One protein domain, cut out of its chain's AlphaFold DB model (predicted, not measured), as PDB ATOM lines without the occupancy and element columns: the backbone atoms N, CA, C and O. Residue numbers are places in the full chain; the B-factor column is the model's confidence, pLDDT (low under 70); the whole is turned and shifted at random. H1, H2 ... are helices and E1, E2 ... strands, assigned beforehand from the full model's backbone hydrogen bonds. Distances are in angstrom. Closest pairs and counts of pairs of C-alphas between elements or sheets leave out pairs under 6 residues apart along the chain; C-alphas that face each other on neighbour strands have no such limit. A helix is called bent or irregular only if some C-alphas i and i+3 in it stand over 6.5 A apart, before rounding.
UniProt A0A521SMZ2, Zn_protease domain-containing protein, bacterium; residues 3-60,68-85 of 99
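Overview. This is residues 3 to 60 and 68 to 85 of the 99 residues of the protein "Zn_protease domain-containing protein" of bacterium (UniProt A0A521SMZ2). What shape do these atoms make? A long, bent ribbon of three strands, two hairpins joined nearly end to end through E2, with a long loop, residues 35 to 48, leading from E3 to the short helix H1, which grazes the ribbon. H2 sticks out as a free tail, as do residues 7 to 12 at the far hairpin turn. What is it made of? The printed part has 76 residues, with three named strands and two named helices that follow along the chain as E1, E2, E3, H1, H2; 40 of the residues are in named elements, the class is mixed, helices and strands, and the sheet's order is E1, E2, E3, all antiparallel. It is loose, with a radius of gyration of the C-alphas of 15.7 A and spans of 47 by 33 by 24 A.

Along the chain. Where are the strands? E1, residues 3 to 8, begins with C-alpha 3 at (166.399, 306.376, 253.040) and is 16.5 A long. E2, residues 11 to 24, measures 32.1 A and bends by 85 degrees at residue 21; E3, residues 27 to 34, measures 20.3 A and bends by 59 degrees at residue 30. Where are the helices? H1 is residues 49 to 52, 4.9 A. H2 is residues 76 to 83, 10.7 A, ending with C-alpha 83 at (143.923, 280.352, 258.203).

Arrangement. How do the strands pair? They form a meander, each strand the antiparallel neighbour of the one before, with staggered pairing: E2 pairs with E1 over residues 11 to 16 and with E3 over 17 to 24. N 6 and O 13 are 2.9 A apart, and N 22 and O 29 2.8 A, within hydrogen-bond range. Where are the helices? H1 only grazes the sheet; its closest C-alphas to E3 are those of Val 51 and Thr 31, 7.5 A. H2 is apart from the three strands and H1. What of their backbones? Each O i to N i+4 pair of H2 is within hydrogen-bond range; H1 is too short for one.

Size, cuts and confidence. How large is it? The C-alphas farthest apart, of Leu 9 and Leu 76, are 47.2 A apart. Where is it cut or unsure? Residues 61 to 67 are not printed, with 18.4 A between C-alphas 60 and 68; residues 71 to 85 have pLDDT under 70. Which link is long? E3 to H1, 14 residues.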
ATOM      1  N   TRP A   3     165.385 307.031 253.866       94.88
ATOM      2  CA  TRP A   3     166.399 306.376 253.040       94.88
ATOM      3  C   TRP A   3     167.762 306.540 253.697       94.88
ATOM      4  O   TRP A   3     168.031 307.559 254.328       94.88
ATOM      5  N   THR A   4     168.631 305.554 253.520       94.88
ATOM      6  CA  THR A   4     170.042 305.658 253.890       94.88
ATOM      7  C   THR A   4     170.929 305.296 252.710       94.88
ATOM      8  O   THR A   4     170.518 304.546 251.821       94.88
ATOM      9  N   GLN A   5     172.145 305.830 252.699       94.38
ATOM     10  CA  GLN A   5     173.160 305.509 251.709       94.38
ATOM     11  C   GLN A   5     174.255 304.675 252.366       94.38
ATOM     12  O   GLN A   5     174.891 305.109 253.325       94.38
ATOM     13  N   VAL A   6     174.468 303.473 251.841       90.69
ATOM     14  CA  VAL A   6     175.513 302.556 252.299       90.69
ATOM     15  C   VAL A   6     176.608 302.506 251.249       90.69
ATOM     16  O   VAL A   6     176.318 302.343 250.066       90.69
ATOM     17  N   TRP A   7     177.856 302.626 251.688       90.75
ATOM     18  CA  TRP A   7     179.038 302.571 250.836       90.75
ATOM     19  C   TRP A   7     179.746 301.231 251.009       90.75
ATOM     20  O   TRP A   7     179.893 300.738 252.128       90.75
ATOM     21  N   ASN A   8     180.179 300.638 249.906       87.69
ATOM     22  CA  ASN A   8     181.020 299.450 249.882       87.69
ATOM     23  C   ASN A   8     182.111 299.607 248.809       87.69
ATOM     24  O   ASN A   8     182.202 300.639 248.150       87.69
ATOM     25  N   LEU A   9     182.934 298.572 248.626       87.56
ATOM     26  CA  LEU A   9     184.032 298.577 247.650       87.56
ATOM     27  C   LEU A   9     183.567 298.697 246.185       87.56
ATOM     28  O   LEU A   9     184.370 299.029 245.325       87.56
ATOM     29  N   VAL A  10     182.292 298.416 245.900       85.19
ATOM     30  CA  VAL A  10     181.709 298.432 244.546       85.19
ATOM     31  C   VAL A  10     180.999 299.762 244.252       85.19
ATOM     32  O   VAL A  10     180.770 300.098 243.095       85.19
ATOM     33  N   GLY A  11     180.665 300.550 245.278       90.88
ATOM     34  CA  GLY A  11     180.020 301.852 245.135       90.88
ATOM     35  C   GLY A  11     179.067 302.171 246.285       90.88
ATOM     36  O   GLY A  11     179.197 301.661 247.400       90.88
ATOM     37  N   SER A  12     178.087 303.033 246.018       92.31
ATOM     38  CA  SER A  12     177.023 303.356 246.969       92.31
ATOM     39  C   SER A  12     175.704 302.695 246.585       92.31
ATOM     40  O   SER A  12     175.374 302.527 245.413       92.31
ATOM     41  N   GLN A  13     174.925 302.322 247.595       92.19
ATOM     42  CA  GLN A  13     173.565 301.826 247.429       92.19
ATOM     43  C   GLN A  13     172.620 302.589 248.348       92.19
ATOM     44  O   GLN A  13     172.858 302.693 249.555       92.19
ATOM     45  N   LYS A  14     171.513 303.078 247.784       93.81
ATOM     46  CA  LYS A  14     170.397 303.612 248.566       93.81
ATOM     47  C   LYS A  14     169.541 302.463 249.076       93.81
ATOM     48  O   LYS A  14     169.162 301.580 248.310       93.81
ATOM     49  N   ARG A  15     169.235 302.483 250.369       95.12
ATOM     50  CA  ARG A  15     168.423 301.467 251.041       95.12
ATOM     51  C   ARG A  15     167.251 302.139 251.746       95.12
ATOM     52  O   ARG A  15     167.488 303.093 252.496       95.12
ATOM     53  N   PRO A  16     166.008 301.688 251.521       96.88
ATOM     54  CA  PRO A  16     164.871 302.228 252.242       96.88
ATOM     55  C   PRO A  16     164.934 301.761 253.697       96.88
ATOM     56  O   PRO A  16     165.399 300.656 253.993       96.88
ATOM     57  N   ILE A  17     164.462 302.620 254.591       96.81
ATOM     58  CA  ILE A  17     164.329 302.360 256.018       96.81
ATOM     59  C   ILE A  17     162.854 302.111 256.304       96.81
ATOM     60  O   ILE A  17     162.004 302.963 256.018       96.81
ATOM     61  N   VAL A  18     162.568 300.957 256.891       96.00
ATOM     62  CA  VAL A  18     161.231 300.553 257.325       96.00
ATOM     63  C   VAL A  18     161.239 300.274 258.819       96.00
ATOM     64  O   VAL A  18     162.260 299.877 259.377       96.00
ATOM     65  N   GLU A  19     160.105 300.490 259.470       96.00
ATOM     66  CA  GLU A  19     159.897 300.047 260.844       96.00
ATOM     67  C   GLU A  19     159.347 298.620 260.828       96.00
ATOM     68  O   GLU A  19     158.451 298.304 260.043       96.00
ATOM     69  N   VAL A  20     159.913 297.752 261.659       93.94
ATOM     70  CA  VAL A  20     159.543 296.340 261.764       93.94
ATOM     71  C   VAL A  20     159.489 295.921 263.224       93.94
ATOM     72  O   VAL A  20     160.279 296.389 264.045       93.94
ATOM     73  N   ASP A  21     158.602 294.981 263.523       93.44
ATOM     74  CA  ASP A  21     158.608 294.261 264.788       93.44
ATOM     75  C   ASP A  21     159.342 292.925 264.584       93.44
ATOM     76  O   ASP A  21     158.997 292.144 263.693       93.44
ATOM     77  N   ILE A  22     160.375 292.658 265.387       92.00
ATOM     78  CA  ILE A  22     161.166 291.421 265.332       92.00
ATOM     79  C   ILE A  22     161.104 290.652 266.649       92.00
ATOM     80  O   ILE A  22     161.128 291.224 267.736       92.00
ATOM     81  N   CYS A  23     161.068 289.328 266.534       92.06
ATOM     82  CA  CYS A  23     161.048 288.395 267.653       92.06
ATOM     83  C   CYS A  23     162.428 287.778 267.850       92.06
ATOM     84  O   CYS A  23     162.872 286.996 267.006       92.06
ATOM     85  N   LEU A  24     163.097 288.098 268.959       91.56
ATOM     86  CA  LEU A  24     164.410 287.547 269.292       91.56
ATOM     87  C   LEU A  24     164.353 286.838 270.648       91.56
ATOM     88  O   LEU A  24     164.338 287.470 271.707       91.56
ATOM     89  N   GLY A  25     164.283 285.505 270.611       90.50
ATOM     90  CA  GLY A  25     163.948 284.717 271.797       90.50
ATOM     91  C   GLY A  25     162.579 285.152 272.348       90.50
ATOM     92  O   GLY A  25     161.640 285.258 271.562       90.50
ATOM     93  N   PRO A  26     162.449 285.455 273.653       86.81
ATOM     94  CA  PRO A  26     161.191 285.905 274.250       86.81
ATOM     95  C   PRO A  26     160.881 287.402 274.039       86.81
ATOM     96  O   PRO A  26     159.864 287.896 274.524       86.81
ATOM     97  N   LYS A  27     161.772 288.166 273.391       89.25
ATOM     98  CA  LYS A  27     161.653 289.629 273.279       89.25
ATOM     99  C   LYS A  27     161.082 290.035 271.919       89.25
ATOM    100  O   LYS A  27     161.664 289.716 270.883       89.25
ATOM    101  N   LEU A  28     159.980 290.786 271.942       92.00
ATOM    102  CA  LEU A  28     159.452 291.518 270.790       92.00
ATOM    103  C   LEU A  28     160.093 292.912 270.753       92.00
ATOM    104  O   LEU A  28     160.045 293.635 271.747       92.00
ATOM    105  N   ILE A  29     160.703 293.279 269.629       92.56
ATOM    106  CA  ILE A  29     161.458 294.525 269.473       92.56
ATOM    107  C   ILE A  29     160.930 295.271 268.253       92.56
ATOM    108  O   ILE A  29     161.031 294.765 267.139       92.56
ATOM    109  N   ARG A  30     160.435 296.493 268.451       94.00
ATOM    110  CA  ARG A  30     160.121 297.422 267.362       94.00
ATOM    111  C   ARG A  30     161.370 298.212 266.994       94.00
ATOM    112  O   ARG A  30     161.989 298.827 267.863       94.00
ATOM    113  N   THR A  31     161.797 298.154 265.737       94.38
ATOM    114  CA  THR A  31     163.052 298.782 265.304       94.38
ATOM    115  C   THR A  31     163.040 299.174 263.831       94.38
ATOM    116  O   THR A  31     162.209 298.717 263.050       94.38
ATOM    117  N   HIS A  32     163.998 300.009 263.433       95.50
ATOM    118  CA  HIS A  32     164.229 300.345 262.036       95.50
ATOM    119  C   HIS A  32     165.158 299.325 261.373       95.50
ATOM    120  O   HIS A  32     166.251 299.044 261.868       95.50
ATOM    121  N   ALA A  33     164.754 298.833 260.205       94.88
ATOM    122  CA  ALA A  33     165.550 297.965 259.351       94.88
ATOM    123  C   ALA A  33     165.763 298.607 257.976       94.88
ATOM    124  O   ALA A  33     164.884 299.276 257.432       94.88
ATOM    125  N   THR A  34     166.938 298.378 257.391       95.50
ATOM    126  CA  THR A  34     167.229 298.758 256.005       95.50
ATOM    127  C   THR A  34     166.939 297.586 255.077       95.50
ATOM    128  O   THR A  34     167.438 296.488 255.342       95.50
ATOM    129  N   LEU A  35     166.225 297.800 253.972       95.19
ATOM    130  CA  LEU A  35     165.981 296.728 253.001       95.19
ATOM    131  C   LEU A  35     167.096 296.641 251.957       95.19
ATOM    132  O   LEU A  35     167.642 297.643 251.494       95.19
ATOM    133  N   SER A  36     167.411 295.411 251.573       92.69
ATOM    134  CA  SER A  36     168.266 295.082 250.436       92.69
ATOM    135  C   SER A  36     167.985 293.663 249.984       92.69
ATOM    136  O   SER A  36     167.659 292.831 250.832       92.69
ATOM    137  N   ASP A  37     168.197 293.365 248.706       91.12
ATOM    138  CA  ASP A  37     168.142 291.985 248.233       91.12
ATOM    139  C   ASP A  37     169.295 291.170 248.842       91.12
ATOM    140  O   ASP A  37     170.477 291.482 248.674       91.12
ATOM    141  N   ARG A  38     168.923 290.155 249.624       92.19
ATOM    142  CA  ARG A  38     169.819 289.179 250.261       92.19
ATOM    143  C   ARG A  38     169.316 287.751 250.037       92.19
ATOM    144  O   ARG A  38     169.647 286.865 250.819       92.19
ATOM    145  N   SER A  39     168.521 287.532 248.988       94.25
ATOM    146  CA  SER A  39     167.915 286.232 248.656       94.25
ATOM    147  C   SER A  39     168.939 285.099 248.518       94.25
ATOM    148  O   SER A  39     168.639 283.957 248.844       94.25
ATOM    149  N   GLN A  40     170.164 285.426 248.103       95.00
ATOM    150  CA  GLN A  40     171.260 284.474 247.895       95.00
ATOM    151  C   GLN A  40     172.126 284.222 249.143       95.00
ATOM    152  O   GLN A  40     173.142 283.538 249.059       95.00
ATOM    153  N   MET A  41     171.794 284.805 250.300       95.12
ATOM    154  CA  MET A  41     172.633 284.717 251.500       95.12
ATOM    155  C   MET A  41     172.076 283.725 252.518       95.12
ATOM    156  O   MET A  41     170.886 283.737 252.813       95.12
ATOM    157  N   THR A  42     172.963 282.956 253.159       94.62
ATOM    158  CA  THR A  42     172.606 282.018 254.244       94.62
ATOM    159  C   THR A  42     171.856 282.700 255.392       94.62
ATOM    160  O   THR A  42     170.967 282.107 255.997       94.62
ATOM    161  N   TYR A  43     172.196 283.962 255.678       93.06
ATOM    162  CA  TYR A  43     171.534 284.799 256.676       93.06
ATOM    163  C   TYR A  43     170.957 286.056 256.001       93.06
ATOM    164  O   TYR A  43     171.662 287.068 255.845       93.06
ATOM    165  N   PRO A  44     169.684 286.003 255.560       93.19
ATOM    166  CA  PRO A  44     169.055 287.092 254.814       93.19
ATOM    167  C   PRO A  44     168.693 288.287 255.706       93.19
ATOM    168  O   PRO A  44     168.595 289.405 255.208       93.19
ATOM    169  N   PHE A  45     168.565 288.081 257.021       93.38
ATOM    170  CA  PHE A  45     168.302 289.130 258.005       93.38
ATOM    171  C   PHE A  45     169.496 289.300 258.947       93.38
ATOM    172  O   PHE A  45     169.992 288.323 259.509       93.38
ATOM    173  N   LEU A  46     169.960 290.540 259.117       94.75
ATOM    174  CA  LEU A  46     171.085 290.877 259.987       94.75
ATOM    175  C   LEU A  46     170.610 291.755 261.141       94.75
ATOM    176  O   LEU A  46     170.045 292.824 260.920       94.75
ATOM    177  N   VAL A  47     170.906 291.330 262.367       94.75
ATOM    178  CA  VAL A  47     170.644 292.116 263.575       94.75
ATOM    179  C   VAL A  47     171.939 292.793 264.005       94.75
ATOM    180  O   VAL A  47     172.913 292.132 264.361       94.75
ATOM    181  N   GLY A  48     171.963 294.122 263.925       93.69
ATOM    182  CA  GLY A  48     173.131 294.926 264.277       93.69
ATOM    183  C   GLY A  48     173.215 295.267 265.766       93.69
ATOM    184  O   GLY A  48     172.281 295.058 266.542       93.69
ATOM    185  N   ARG A  49     174.335 295.887 266.160       95.25
ATOM    186  CA  ARG A  49     174.581 296.328 267.546       95.25
ATOM    187  C   ARG A  49     173.524 297.290 268.090       95.25
ATOM    188  O   ARG A  49     173.265 297.253 269.286       95.25
ATOM    189  N   SER A  50     172.912 298.117 267.242       92.44
ATOM    190  CA  SER A  50     171.860 299.061 267.651       92.44
ATOM    191  C   SER A  50     170.667 298.375 268.321       92.44
ATOM    192  O   SER A  50     170.050 298.964 269.198       92.44
ATOM    193  N   VAL A  51     170.372 297.131 267.937       94.75
ATOM    194  CA  VAL A  51     169.300 296.317 268.529       94.75
ATOM    195  C   VAL A  51     169.802 295.502 269.725       94.75
ATOM    196  O   VAL A  51     169.067 295.288 270.684       94.75
ATOM    197  N   LEU A  52     171.044 295.017 269.676       94.81
ATOM    198  CA  LEU A  52     171.566 294.067 270.667       94.81
ATOM    199  C   LEU A  52     172.067 294.732 271.960       94.81
ATOM    200  O   LEU A  52     172.022 294.119 273.029       94.81
ATOM    201  N   THR A  53     172.559 295.967 271.867       93.75
ATOM    202  CA  THR A  53     173.244 296.652 272.973       93.75
ATOM    203  C   THR A  53     172.325 296.813 274.189       93.75
ATOM    204  O   THR A  53     171.177 297.226 274.063       93.75
ATOM    205  N   GLY A  54     172.831 296.467 275.378       90.75
ATOM    206  CA  GLY A  54     172.130 296.623 276.660       90.75
ATOM    207  C   GLY A  54     171.058 295.570 276.968       90.75
ATOM    208  O   GLY A  54     170.559 295.534 278.087       90.75
ATOM    209  N   SER A  55     170.701 294.702 276.015       90.00
ATOM    210  CA  SER A  55     169.613 293.723 276.188       90.00
ATOM    211  C   SER A  55     169.960 292.284 275.820       90.00
ATOM    212  O   SER A  55     169.189 291.385 276.178       90.00
ATOM    213  N   PHE A  56     171.069 292.063 275.109       93.38
ATOM    214  CA  PHE A  56     171.488 290.754 274.617       93.38
ATOM    215  C   PHE A  56     172.997 290.559 274.781       93.38
ATOM    216  O   PHE A  56     173.776 291.493 274.611       93.38
ATOM    217  N   THR A  57     173.400 289.320 275.063       93.75
ATOM    218  CA  THR A  57     174.797 288.867 274.995       93.75
ATOM    219  C   THR A  57     174.935 287.916 273.812       93.75
ATOM    220  O   THR A  57     174.076 287.057 273.614       93.75
ATOM    221  N   VAL A  58     175.992 288.080 273.016       93.38
ATOM    222  CA  VAL A  58     176.273 287.223 271.857       93.38
ATOM    223  C   VAL A  58     177.387 286.250 272.222       93.38
ATOM    224  O   VAL A  58     178.517 286.668 272.449       93.38
ATOM    225  N   ASP A  59     177.056 284.961 272.264       95.00
ATOM    226  CA  ASP A  59     178.003 283.861 272.460       95.00
ATOM    227  C   ASP A  59     178.261 283.173 271.114       95.00
ATOM    228  O   ASP A  59     177.361 282.562 270.536       95.00
ATOM    229  N   THR A  60     179.485 283.295 270.598       95.50
ATOM    230  CA  THR A  60     179.883 282.760 269.286       95.50
ATOM    231  C   THR A  60     180.099 281.247 269.285       95.50
ATOM    232  O   THR A  60     180.172 280.657 268.208       95.50
ATOM    233  N   PRO A  68     162.225 281.754 268.856       88.56
ATOM    234  CA  PRO A  68     161.441 282.971 269.024       88.56
ATOM    235  C   PRO A  68     160.082 282.648 269.664       88.56
ATOM    236  O   PRO A  68     159.283 281.906 269.097       88.56
ATOM    237  N   VAL A  69     159.805 283.238 270.827       86.31
ATOM    238  CA  VAL A  69     158.531 283.123 271.549       86.31
ATOM    239  C   VAL A  69     157.980 284.530 271.725       86.31
ATOM    240  O   VAL A  69     158.454 285.292 272.558       86.31
ATOM    241  N   CYS A  70     157.006 284.905 270.900       80.50
ATOM    242  CA  CYS A  70     156.537 286.284 270.840       80.50
ATOM    243  C   CYS A  70     155.126 286.454 271.405       80.50
ATOM    244  O   CYS A  70     154.198 285.857 270.853       80.50
ATOM    245  N   PRO A  71     154.930 287.316 272.423       67.12
ATOM    246  CA  PRO A  71     153.644 287.455 273.112       67.12
ATOM    247  C   PRO A  71     152.508 287.977 272.213       67.12
ATOM    248  O   PRO A  71     151.340 287.739 272.500       67.12
ATOM    249  N   ALA A  72     152.825 288.644 271.097       59.50
ATOM    250  CA  ALA A  72     151.831 289.148 270.144       59.50
ATOM    251  C   ALA A  72     151.462 288.148 269.026       59.50
ATOM    252  O   ALA A  72     150.411 288.290 268.406       59.50
ATOM    253  N   LEU A  73     152.286 287.119 268.775       54.38
ATOM    254  CA  LEU A  73     152.011 286.091 267.755       54.38
ATOM    255  C   LEU A  73     151.256 284.874 268.316       54.38
ATOM    256  O   LEU A  73     150.807 284.029 267.546       54.38
ATOM    257  N   SER A  74     151.087 284.800 269.638       51.53
ATOM    258  CA  SER A  74     150.252 283.811 270.333       51.53
ATOM    259  C   SER A  74     148.794 284.256 270.520       51.53
ATOM    260  O   SER A  74     147.994 283.505 271.067       51.53
ATOM    261  N   SER A  75     148.431 285.468 270.085       53.12
ATOM    262  CA  SER A  75     147.037 285.923 270.067       53.12
ATOM    263  C   SER A  75     146.273 285.248 268.921       53.12
ATOM    264  O   SER A  75     146.768 285.187 267.792       53.12
ATOM    265  N   LEU A  76     145.046 284.780 269.193       54.19
ATOM    266  CA  LEU A  76     144.129 284.157 268.220       54.19
ATOM    267  C   LEU A  76     144.010 284.937 266.893       54.19
ATOM    268  O   LEU A  76     143.775 284.335 265.848       54.19
ATOM    269  N   ALA A  77     144.215 286.258 266.912       53.41
ATOM    270  CA  ALA A  77     144.165 287.118 265.729       53.41
ATOM    271  C   ALA A  77     145.178 286.720 264.633       53.41
ATOM    272  O   ALA A  77     144.866 286.786 263.440       53.41
ATOM    273  N   VAL A  78     146.371 286.247 265.010       53.31
ATOM    274  CA  VAL A  78     147.399 285.803 264.048       53.31
ATOM    275  C   VAL A  78     147.090 284.402 263.513       53.31
ATOM    276  O   VAL A  78     147.301 284.140 262.329       53.31
ATOM    277  N   PHE A  79     146.529 283.520 264.347       55.22
ATOM    278  CA  PHE A  79     146.065 282.192 263.923       55.22
ATOM    279  C   PHE A  79     144.928 282.281 262.893       55.22
ATOM    280  O   PHE A  79     144.981 281.602 261.867       55.22
ATOM    281  N   LEU A  80     143.953 283.169 263.109       54.53
ATOM    282  CA  LEU A  80     142.861 283.413 262.158       54.53
ATOM    283  C   LEU A  80     143.363 284.046 260.847       54.53
ATOM    284  O   LEU A  80     142.915 283.666 259.769       54.53
ATOM    285  N   SER A  81     144.360 284.933 260.922       54.03
ATOM    286  CA  SER A  81     144.987 285.530 259.732       54.03
ATOM    287  C   SER A  81     145.806 284.516 258.922       54.03
ATOM    288  O   SER A  81     145.828 284.580 257.695       54.03
ATOM    289  N   ARG A  82     146.447 283.537 259.583       52.03
ATOM    290  CA  ARG A  82     147.114 282.418 258.897       52.03
ATOM    291  C   ARG A  82     146.108 281.493 258.223       52.03
ATOM    292  O   ARG A  82     146.347 281.140 257.079       52.03
ATOM    293  N   LEU A  83     144.974 281.160 258.846       52.03
ATOM    294  CA  LEU A  83     143.923 280.352 258.203       52.03
ATOM    295  C   LEU A  83     143.372 280.995 256.917       52.03
ATOM    296  O   LEU A  83     143.058 280.276 255.973       52.03
ATOM    297  N   ALA A  84     143.332 282.328 256.837       50.12
ATOM    298  CA  ALA A  84     142.919 283.051 255.631       50.12
ATOM    299  C   ALA A  84     143.993 283.111 254.516       50.12
ATOM    300  O   ALA A  84     143.692 283.534 253.398       50.12
ATOM    301  N   HIS A  85     145.244 282.714 254.791       47.44
ATOM    302  CA  HIS A  85     146.372 282.845 253.854       47.44
ATOM    303  C   HIS A  85     147.334 281.642 253.817       47.44
ATOM    304  O   HIS A  85     148.442 281.762 253.290       47.44
TER     305      HIS A  85